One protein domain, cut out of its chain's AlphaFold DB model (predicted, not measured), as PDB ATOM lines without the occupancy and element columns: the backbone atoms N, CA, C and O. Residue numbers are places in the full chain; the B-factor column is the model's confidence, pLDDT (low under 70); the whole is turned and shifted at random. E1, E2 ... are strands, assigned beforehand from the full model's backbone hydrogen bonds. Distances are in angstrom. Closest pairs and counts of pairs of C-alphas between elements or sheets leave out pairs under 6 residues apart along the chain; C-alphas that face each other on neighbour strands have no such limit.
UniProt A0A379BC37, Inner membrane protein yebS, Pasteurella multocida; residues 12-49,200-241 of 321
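AT A GLANCE: This is residues 12 to 49 and 200 to 241 of the 321 residues of the protein "Inner membrane protein yebS" of Pasteurella multocida (UniProt A0A379BC37). With little regular structure, the printed part is three small two-stranded hairpins set at the corners of a triangle, E1-E2 near both E3-E4 and E5-E6, which are apart from each other; after E6, residues 232 to 240 fold back as a loop, 232 to 233 pairing antiparallel with 239 to 240. Of 80 printed residues, 22 are in six named strands, E1 to E6, with no named helix: all strand, each sheet antiparallel. It is only just compact, close to loose, with a radius of gyration of the C-alphas of 13.6 A and spans of 44 by 29 by 22 A.

HOW THE PARTS SIT: E1, residues 12 to 15, and E2, residues 22 to 26, form an antiparallel hairpin; N 14 and O 23, 3.0 A apart, are within hydrogen-bond range. So are N 43 and O 34, 2.8 A, in the hairpin of E3, residues 33 to 35, and E4, residues 42 to 45, and N 219 and O 228, 2.8 A, in that of E5, residues 219 to 221, and E6, residues 226 to 228. The closest C-alphas of E1 and E6, Ala 14 and Ser 227, are 5.9 A apart. E4 and E5 are apart.

IN THESE COORDINATES: E1 begins at C-alpha 12 (341.019, 204.739, 296.724); E6 ends at C-alpha 228 (348.055, 195.348, 297.443). E2 measures 13.6 A.

THE WHOLE: Residues 50 to 199 are not printed; C-alphas 49 and 200 are 13.2 A apart. pLDDT is under 70 in residues 46 to 48 and 205 to 216.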
ATOM      1  N   GLU A  12     339.820 205.550 296.534       75.19
ATOM      2  CA  GLU A  12     341.019 204.739 296.724       75.19
ATOM      3  C   GLU A  12     340.916 204.021 298.075       75.19
ATOM      4  O   GLU A  12     340.573 204.636 299.086       75.19
ATOM      5  N   LEU A  13     341.225 202.725 298.120       78.19
ATOM      6  CA  LEU A  13     341.424 201.997 299.375       78.19
ATOM      7  C   LEU A  13     342.919 201.907 299.699       78.19
ATOM      8  O   LEU A  13     343.743 201.611 298.829       78.19
ATOM      9  N   ALA A  14     343.269 202.087 300.970       79.06
ATOM     10  CA  ALA A  14     344.590 201.753 301.499       79.06
ATOM     11  C   ALA A  14     344.474 201.138 302.896       79.06
ATOM     12  O   ALA A  14     343.521 201.404 303.630       79.06
ATOM     13  N   CYS A  15     345.461 200.332 303.281       81.69
ATOM     14  CA  CYS A  15     345.586 199.846 304.648       81.69
ATOM     15  C   CYS A  15     346.373 200.856 305.491       81.69
ATOM     16  O   CYS A  15     347.396 201.390 305.054       81.69
ATOM     17  N   CYS A  16     345.908 201.099 306.713       82.12
ATOM     18  CA  CYS A  16     346.646 201.882 307.695       82.12
ATOM     19  C   CYS A  16     347.887 201.116 308.190       82.12
ATOM     20  O   CYS A  16     347.795 199.923 308.469       82.12
ATOM     21  N   SER A  17     349.025 201.803 308.350       78.44
ATOM     22  CA  SER A  17     350.272 201.208 308.858       78.44
ATOM     23  C   SER A  17     350.172 200.703 310.294       78.44
ATOM     24  O   SER A  17     350.814 199.710 310.629       78.44
ATOM     25  N   ASP A  18     349.373 201.376 311.123       79.50
ATOM     26  CA  ASP A  18     349.404 201.182 312.575       79.50
ATOM     27  C   ASP A  18     348.323 200.201 313.028       79.50
ATOM     28  O   ASP A  18     348.583 199.277 313.794       79.50
ATOM     29  N   CYS A  19     347.094 200.383 312.535       81.38
ATOM     30  CA  CYS A  19     345.947 199.577 312.957       81.38
ATOM     31  C   CYS A  19     345.513 198.510 311.939       81.38
ATOM     32  O   CYS A  19     344.540 197.799 312.206       81.38
ATOM     33  N   ASP A  20     346.180 198.424 310.779       79.56
ATOM     34  CA  ASP A  20     345.872 197.494 309.676       79.56
ATOM     35  C   ASP A  20     344.391 197.527 309.230       79.56
ATOM     36  O   ASP A  20     343.828 196.552 308.714       79.56
ATOM     37  N   ALA A  21     343.722 198.662 309.472       81.19
ATOM     38  CA  ALA A  21     342.364 198.916 309.022       81.19
ATOM     39  C   ALA A  21     342.385 199.318 307.546       81.19
ATOM     40  O   ALA A  21     343.198 200.147 307.130       81.19
ATOM     41  N   VAL A  22     341.470 198.745 306.767       83.00
ATOM     42  CA  VAL A  22     341.253 199.128 305.371       83.00
ATOM     43  C   VAL A  22     340.384 200.379 305.363       83.00
ATOM     44  O   VAL A  22     339.264 200.357 305.871       83.00
ATOM     45  N   VAL A  23     340.907 201.471 304.815       83.12
ATOM     46  CA  VAL A  23     340.231 202.770 304.769       83.12
ATOM     47  C   VAL A  23     340.030 203.169 303.315       83.12
ATOM     48  O   VAL A  23     340.977 203.148 302.529       83.12
ATOM     49  N   SER A  24     338.796 203.535 302.961       81.75
ATOM     50  CA  SER A  24     338.468 204.170 301.683       81.75
ATOM     51  C   SER A  24     338.505 205.685 301.830       81.75
ATOM     52  O   SER A  24     337.827 206.222 302.708       81.75
ATOM     53  N   PHE A  25     339.224 206.375 300.954       80.25
ATOM     54  CA  PHE A  25     339.240 207.835 300.896       80.25
ATOM     55  C   PHE A  25     339.058 208.321 299.447       80.25
ATOM     56  O   PHE A  25     339.453 207.628 298.505       80.25
ATOM     57  N   PRO A  26     338.419 209.487 299.234       79.19
ATOM     58  CA  PRO A  26     338.304 210.077 297.905       79.19
ATOM     59  C   PRO A  26     339.673 210.544 297.400       79.19
ATOM     60  O   PRO A  26     340.598 210.770 298.184       79.19
ATOM     61  N   THR A  27     339.811 210.729 296.086       77.00
ATOM     62  CA  THR A  27     341.014 211.351 295.519       77.00
ATOM     63  C   THR A  27     341.229 212.738 296.139       77.00
ATOM     64  O   THR A  27     340.400 213.630 295.976       77.00
ATOM     65  N   LEU A  28     342.336 212.896 296.872       76.81
ATOM     66  CA  LEU A  28     342.676 214.125 297.594       76.81
ATOM     67  C   LEU A  28     342.995 215.267 296.617       76.81
ATOM     68  O   LEU A  28     343.747 215.072 295.658       76.81
ATOM     69  N   GLN A  29     342.459 216.457 296.890       72.31
ATOM     70  CA  GLN A  29     342.866 217.707 296.240       72.31
ATOM     71  C   GLN A  29     344.133 218.272 296.905       72.31
ATOM     72  O   GLN A  29     344.542 217.807 297.968       72.31
ATOM     73  N   SER A  30     344.779 219.259 296.272       73.25
ATOM     74  CA  SER A  30     345.975 219.909 296.822       73.25
ATOM     75  C   SER A  30     345.743 220.393 298.259       73.25
ATOM     76  O   SER A  30     344.703 220.965 298.560       73.25
ATOM     77  N   GLU A  31     346.732 220.150 299.118       75.00
ATOM     78  CA  GLU A  31     346.759 220.462 300.561       75.00
ATOM     79  C   GLU A  31     345.784 219.670 301.454       75.00
ATOM     80  O   GLU A  31     345.640 219.976 302.635       75.00
ATOM     81  N   GLN A  32     345.171 218.596 300.947       81.19
ATOM     82  CA  GLN A  32     344.354 217.694 301.760       81.19
ATOM     83  C   GLN A  32     345.159 216.498 302.285       81.19
ATOM     84  O   GLN A  32     346.112 216.007 301.668       81.19
ATOM     85  N   LEU A  33     344.738 215.993 303.440       82.69
ATOM     86  CA  LEU A  33     345.287 214.799 304.072       82.69
ATOM     87  C   LEU A  33     344.175 213.769 304.298       82.69
ATOM     88  O   LEU A  33     343.021 214.122 304.530       82.69
ATOM     89  N   ALA A  34     344.522 212.487 304.189       83.94
ATOM     90  CA  ALA A  34     343.632 211.380 304.528       83.94
ATOM     91  C   ALA A  34     344.045 210.789 305.878       83.94
ATOM     92  O   ALA A  34     345.157 210.274 306.003       83.94
ATOM     93  N   GLU A  35     343.148 210.818 306.861       86.81
ATOM     94  CA  GLU A  35     343.354 210.217 308.183       86.81
ATOM     95  C   GLU A  35     342.613 208.893 308.325       86.81
ATOM     96  O   GLU A  35     341.529 208.683 307.772       86.81
ATOM     97  N   CYS A  36     343.191 207.981 309.104       87.38
ATOM     98  CA  CYS A  36     342.503 206.767 309.502       87.38
ATOM     99  C   CYS A  36     341.420 207.080 310.555       87.38
ATOM    100  O   CYS A  36     341.762 207.590 311.619       87.38
ATOM    101  N   PRO A  37     340.151 206.675 310.367       86.44
ATOM    102  CA  PRO A  37     339.079 206.932 311.337       86.44
ATOM    103  C   PRO A  37     339.217 206.143 312.651       86.44
ATOM    104  O   PRO A  37     338.456 206.374 313.583       86.44
ATOM    105  N   ARG A  38     340.146 205.176 312.728       88.19
ATOM    106  CA  ARG A  38     340.339 204.314 313.904       88.19
ATOM    107  C   ARG A  38     341.491 204.761 314.801       88.19
ATOM    108  O   ARG A  38     341.362 204.701 316.015       88.19
ATOM    109  N   CYS A  39     342.626 205.135 314.213       88.06
ATOM    110  CA  CYS A  39     343.840 205.509 314.950       88.06
ATOM    111  C   CYS A  39     344.334 206.926 314.639       88.06
ATOM    112  O   CYS A  39     345.385 207.306 315.138       88.06
ATOM    113  N   HIS A  40     343.626 207.678 313.791       84.62
ATOM    114  CA  HIS A  40     344.003 209.024 313.341       84.62
ATOM    115  C   HIS A  40     345.384 209.127 312.664       84.62
ATOM    116  O   HIS A  40     345.897 210.217 312.446       84.62
ATOM    117  N   HIS A  41     345.985 208.000 312.259       83.44
ATOM    118  CA  HIS A  41     347.234 208.014 311.498       83.44
ATOM    119  C   HIS A  41     347.008 208.581 310.090       83.44
ATOM    120  O   HIS A  41     346.081 208.164 309.387       83.44
ATOM    121  N   VAL A  42     347.895 209.476 309.651       83.00
ATOM    122  CA  VAL A  42     347.853 210.089 308.316       83.00
ATOM    123  C   VAL A  42     348.300 209.079 307.252       83.00
ATOM    124  O   VAL A  42     349.455 208.656 307.197       83.00
ATOM    125  N   ILE A  43     347.372 208.674 306.388       79.56
ATOM    126  CA  ILE A  43     347.576 207.652 305.354       79.56
ATOM    127  C   ILE A  43     348.260 208.250 304.121       79.56
ATOM    128  O   ILE A  43     349.208 207.665 303.590       79.56
ATOM    129  N   LYS A  44     347.773 209.404 303.653       76.00
ATOM    130  CA  LYS A  44     348.239 210.062 302.424       76.00
ATOM    131  C   LYS A  44     348.208 211.576 302.606       76.00
ATOM    132  O   LYS A  44     347.214 212.116 303.084       76.00
ATOM    133  N   THR A  45     349.283 212.239 302.196       75.25
ATOM    134  CA  THR A  45     349.420 213.699 302.169       75.25
ATOM    135  C   THR A  45     349.614 214.166 300.728       75.25
ATOM    136  O   THR A  45     350.115 213.429 299.867       75.25
ATOM    137  N   THR A  46     349.210 215.399 300.449       69.94
ATOM    138  CA  THR A  46     349.491 216.061 299.167       69.94
ATOM    139  C   THR A  46     350.597 217.113 299.245       69.94
ATOM    140  O   THR A  46     351.032 217.567 298.191       69.94
ATOM    141  N   ASP A  47     351.067 217.488 300.444       68.50
ATOM    142  CA  ASP A  47     352.277 218.314 300.588       68.50
ATOM    143  C   ASP A  47     353.486 217.481 300.154       68.50
ATOM    144  O   ASP A  47     353.878 216.541 300.843       68.50
ATOM    145  N   ARG A  48     354.018 217.777 298.965       68.06
ATOM    146  CA  ARG A  48     355.123 217.033 298.352       68.06
ATOM    147  C   ARG A  48     356.290 217.971 298.119       68.06
ATOM    148  O   ARG A  48     356.237 218.851 297.254       68.06
ATOM    149  N   TRP A  49     357.390 217.745 298.828       78.12
ATOM    150  CA  TRP A  49     358.667 218.318 298.421       78.12
ATOM    151  C   TRP A  49     359.243 217.513 297.266       78.12
ATOM    152  O   TRP A  49     359.385 216.295 297.340       78.12
ATOM    153  N   ASN A 200     356.346 205.865 295.696       80.62
ATOM    154  CA  ASN A 200     355.234 206.140 294.768       80.62
ATOM    155  C   ASN A 200     355.688 206.847 293.485       80.62
ATOM    156  O   ASN A 200     355.065 206.655 292.445       80.62
ATOM    157  N   GLU A 201     356.770 207.620 293.535       83.12
ATOM    158  CA  GLU A 201     357.342 208.287 292.364       83.12
ATOM    159  C   GLU A 201     358.065 207.296 291.432       83.12
ATOM    160  O   GLU A 201     357.835 207.303 290.223       83.12
ATOM    161  N   PHE A 202     358.891 206.393 291.978       84.69
ATOM    162  CA  PHE A 202     359.627 205.397 291.177       84.69
ATOM    163  C   PHE A 202     358.785 204.182 290.769       84.69
ATOM    164  O   PHE A 202     359.025 203.568 289.725       84.69
ATOM    165  N   TYR A 203     357.821 203.812 291.610       82.94
ATOM    166  CA  TYR A 203     356.901 202.699 291.405       82.94
ATOM    167  C   TYR A 203     355.476 203.211 291.640       82.94
ATOM    168  O   TYR A 203     354.935 202.989 292.734       82.94
ATOM    169  N   PRO A 204     354.887 203.926 290.659       73.56
ATOM    170  CA  PRO A 204     353.517 204.408 290.766       73.56
ATOM    171  C   PRO A 204     352.575 203.232 291.017       73.56
ATOM    172  O   PRO A 204     352.727 202.166 290.416       73.56
ATOM    173  N   GLN A 205     351.633 203.419 291.947       65.31
ATOM    174  CA  GLN A 205     350.640 202.406 292.304       65.31
ATOM    175  C   GLN A 205     349.890 201.995 291.037       65.31
ATOM    176  O   GLN A 205     349.137 202.775 290.465       65.31
ATOM    177  N   GLN A 206     350.138 200.774 290.570       53.38
ATOM    178  CA  GLN A 206     349.657 200.341 289.262       53.38
ATOM    179  C   GLN A 206     348.156 200.003 289.280       53.38
ATOM    180  O   GLN A 206     347.557 199.892 288.217       53.38
ATOM    181  N   HIS A 207     347.555 199.852 290.467       54.34
ATOM    182  CA  HIS A 207     346.118 199.678 290.689       54.34
ATOM    183  C   HIS A 207     345.720 200.393 291.983       54.34
ATOM    184  O   HIS A 207     346.098 199.958 293.074       54.34
ATOM    185  N   SER A 208     344.942 201.471 291.878       56.16
ATOM    186  CA  SER A 208     344.157 201.947 293.011       56.16
ATOM    187  C   SER A 208     343.153 200.852 293.365       56.16
ATOM    188  O   SER A 208     342.462 200.299 292.504       56.16
ATOM    189  N   LEU A 209     343.120 200.468 294.635       63.03
ATOM    190  CA  LEU A 209     342.133 199.529 295.136       63.03
ATOM    191  C   LEU A 209     340.775 200.242 295.076       63.03
ATOM    192  O   LEU A 209     340.454 201.025 295.959       63.03
ATOM    193  N   ASN A 210     340.024 200.040 293.994       58.75
ATOM    194  CA  ASN A 210     338.777 200.771 293.735       58.75
ATOM    195  C   ASN A 210     337.538 200.073 294.319       58.75
ATOM    196  O   ASN A 210     336.461 200.661 294.371       58.75
ATOM    197  N   ALA A 211     337.669 198.813 294.738       59.97
ATOM    198  CA  ALA A 211     336.601 198.032 295.348       59.97
ATOM    199  C   ALA A 211     337.192 197.053 296.369       59.97
ATOM    200  O   ALA A 211     338.283 196.529 296.150       59.97
ATOM    201  N   ILE A 212     336.468 196.813 297.464       57.88
ATOM    202  CA  ILE A 212     336.735 195.723 298.411       57.88
ATOM    203  C   ILE A 212     336.132 194.459 297.779       57.88
ATOM    204  O   ILE A 212     334.903 194.369 297.714       57.88
ATOM    205  N   PRO A 213     336.918 193.496 297.267       54.38
ATOM    206  CA  PRO A 213     336.363 192.223 296.832       54.38
ATOM    207  C   PRO A 213     335.916 191.459 298.080       54.38
ATOM    208  O   PRO A 213     336.643 191.417 299.070       54.38
ATOM    209  N   GLN A 214     334.732 190.848 298.037       57.78
ATOM    210  CA  GLN A 214     334.124 190.128 299.166       57.78
ATOM    211  C   GLN A 214     334.949 188.933 299.683       57.78
ATOM    212  O   GLN A 214     334.616 188.399 300.734       57.78
ATOM    213  N   ASP A 215     336.020 188.539 298.986       56.97
ATOM    214  CA  ASP A 215     336.676 187.243 299.182       56.97
ATOM    215  C   ASP A 215     338.091 187.314 299.793       56.97
ATOM    216  O   ASP A 215     338.591 186.300 300.259       56.97
ATOM    217  N   ASN A 216     338.765 188.479 299.836       67.06
ATOM    218  CA  ASN A 216     340.129 188.570 300.390       67.06
ATOM    219  C   ASN A 216     340.488 189.945 300.983       67.06
ATOM    220  O   ASN A 216     340.291 190.989 300.358       67.06
ATOM    221  N   LYS A 217     341.096 189.939 302.181       73.00
ATOM    222  CA  LYS A 217     341.645 191.142 302.830       73.00
ATOM    223  C   LYS A 217     342.905 191.605 302.073       73.00
ATOM    224  O   LYS A 217     343.781 190.774 301.834       73.00
ATOM    225  N   PRO A 218     343.052 192.902 301.731       76.75
ATOM    226  CA  PRO A 218     344.277 193.408 301.118       76.75
ATOM    227  C   PRO A 218     345.486 193.185 302.033       76.75
ATOM    228  O   PRO A 218     345.417 193.373 303.249       76.75
ATOM    229  N   HIS A 219     346.611 192.814 301.432       79.75
ATOM    230  CA  HIS A 219     347.879 192.656 302.126       79.75
ATOM    231  C   HIS A 219     348.595 194.002 302.264       79.75
ATOM    232  O   HIS A 219     348.659 194.795 301.322       79.75
ATOM    233  N   TYR A 220     349.200 194.223 303.430       81.94
ATOM    234  CA  TYR A 220     350.045 195.376 303.709       81.94
ATOM    235  C   TYR A 220     351.505 194.950 303.888       81.94
ATOM    236  O   TYR A 220     351.818 194.050 304.670       81.94
ATOM    237  N   CYS A 221     352.417 195.598 303.165       82.25
ATOM    238  CA  CYS A 221     353.851 195.412 303.357       82.25
ATOM    239  C   CYS A 221     354.412 196.482 304.295       82.25
ATOM    240  O   CYS A 221     354.399 197.654 303.942       82.25
ATOM    241  N   PHE A 222     354.981 196.081 305.435       78.75
ATOM    242  CA  PHE A 222     355.594 197.005 306.401       78.75
ATOM    243  C   PHE A 222     356.886 197.663 305.889       78.75
ATOM    244  O   PHE A 222     357.183 198.787 306.268       78.75
ATOM    245  N   GLU A 223     357.620 196.996 304.994       80.00
ATOM    246  CA  GLU A 223     358.925 197.459 304.499       80.00
ATOM    247  C   GLU A 223     358.802 198.658 303.545       80.00
ATOM    248  O   GLU A 223     359.483 199.666 303.678       80.00
ATOM    249  N   CYS A 224     357.903 198.560 302.560       80.38
ATOM    250  CA  CYS A 224     357.673 199.619 301.569       80.38
ATOM    251  C   CYS A 224     356.326 200.328 301.741       80.38
ATOM    252  O   CYS A 224     355.941 201.126 300.881       80.38
ATOM    253  N   GLN A 225     355.607 199.997 302.822       80.50
ATOM    254  CA  GLN A 225     354.331 200.586 303.234       80.50
ATOM    255  C   GLN A 225     353.285 200.581 302.108       80.50
ATOM    256  O   GLN A 225     352.501 201.513 301.943       80.50
ATOM    257  N   TYR A 226     353.301 199.512 301.305       82.12
ATOM    258  CA  TYR A 226     352.461 199.336 300.123       82.12
ATOM    259  C   TYR A 226     351.309 198.372 300.411       82.12
ATOM    260  O   TYR A 226     351.533 197.264 300.903       82.12
ATOM    261  N   SER A 227     350.091 198.795 300.067       80.94
ATOM    262  CA  SER A 227     348.874 197.975 300.132       80.94
ATOM    263  C   SER A 227     348.593 197.360 298.762       80.94
ATOM    264  O   SER A 227     348.603 198.079 297.761       80.94
ATOM    265  N   PHE A 228     348.341 196.054 298.695       81.12
ATOM    266  CA  PHE A 228     348.055 195.348 297.443       81.12
ATOM    267  C   PHE A 228     347.153 194.129 297.665       81.12
ATOM    268  O   PHE A 228     347.079 193.594 298.765       81.12
ATOM    269  N   MET A 229     346.476 193.675 296.608       77.19
ATOM    270  CA  MET A 229     345.548 192.533 296.687       77.19
ATOM    271  C   MET A 229     346.244 191.192 296.471       77.19
ATOM    272  O   MET A 229     346.061 190.268 297.248       77.19
ATOM    273  N   HIS A 230     347.063 191.086 295.424       77.62
ATOM    274  CA  HIS A 230     347.674 189.822 295.026       77.62
ATOM    275  C   HIS A 230     349.153 189.808 295.407       77.62
ATOM    276  O   HIS A 230     349.943 190.600 294.884       77.62
ATOM    277  N   ALA A 231     349.528 188.918 296.327       79.19
ATOM    278  CA  ALA A 231     350.930 188.652 296.618       79.19
ATOM    279  C   ALA A 231     351.581 187.906 295.448       79.19
ATOM    280  O   ALA A 231     351.005 186.967 294.894       79.19
ATOM    281  N   MET A 232     352.801 188.307 295.089       82.50
ATOM    282  CA  MET A 232     353.631 187.471 294.226       82.50
ATOM    283  C   MET A 232     354.164 186.297 295.044       82.50
ATOM    284  O   MET A 232     354.298 186.400 296.259       82.50
ATOM    285  N   HIS A 233     354.463 185.183 294.390       84.56
ATOM    286  CA  HIS A 233     355.049 184.019 295.045       84.56
ATOM    287  C   HIS A 233     356.464 183.811 294.517       84.56
ATOM    288  O   HIS A 233     356.691 183.857 293.308       84.56
ATOM    289  N   ASP A 234     357.419 183.615 295.422       84.25
ATOM    290  CA  ASP A 234     358.780 183.227 295.050       84.25
ATOM    291  C   ASP A 234     358.815 181.767 294.552       84.25
ATOM    292  O   ASP A 234     357.851 181.013 294.710       84.25
ATOM    293  N   ARG A 235     359.954 181.322 294.010       81.38
ATOM    294  CA  ARG A 235     360.211 179.949 293.542       81.38
ATOM    295  C   ARG A 235     359.931 178.879 294.610       81.38
ATOM    296  O   ARG A 235     359.681 177.731 294.270       81.38
ATOM    297  N   GLN A 236     359.949 179.263 295.888       82.56
ATOM    298  CA  GLN A 236     359.603 178.426 297.043       82.56
ATOM    299  C   GLN A 236     358.142 178.590 297.520       82.56
ATOM    300  O   GLN A 236     357.843 178.271 298.667       82.56
ATOM    301  N   GLN A 237     357.248 179.144 296.692       81.38
ATOM    302  CA  GLN A 237     355.836 179.422 297.009       81.38
ATOM    303  C   GLN A 237     355.611 180.319 298.243       81.38
ATOM    304  O   GLN A 237     354.569 180.268 298.891       81.38
ATOM    305  N   ARG A 238     356.571 181.188 298.575       83.81
ATOM    306  CA  ARG A 238     356.424 182.165 299.666       83.81
ATOM    307  C   ARG A 238     355.816 183.457 299.137       83.81
ATOM    308  O   ARG A 238     356.305 183.981 298.140       83.81
ATOM    309  N   ALA A 239     354.821 183.999 299.836       84.62
ATOM    310  CA  ALA A 239     354.238 185.301 299.515       84.62
ATOM    311  C   ALA A 239     355.278 186.431 299.676       84.62
ATOM    312  O   ALA A 239     355.814 186.647 300.770       84.62
ATOM    313  N   ILE A 240     355.542 187.158 298.590       88.25
ATOM    314  CA  ILE A 240     356.469 188.288 298.485       88.25
ATOM    315  C   ILE A 240     355.763 189.554 297.985       88.25
ATOM    316  O   ILE A 240     354.803 189.515 297.209       88.25
ATOM    317  N   CYS A 241     356.252 190.707 298.439       86.44
ATOM    318  CA  CYS A 241     355.705 191.996 298.049       86.44
ATOM    319  C   CYS A 241     356.071 192.311 296.590       86.44
ATOM    320  O   CYS A 241     357.256 192.282 296.251       86.44
TER     321      CYS A 241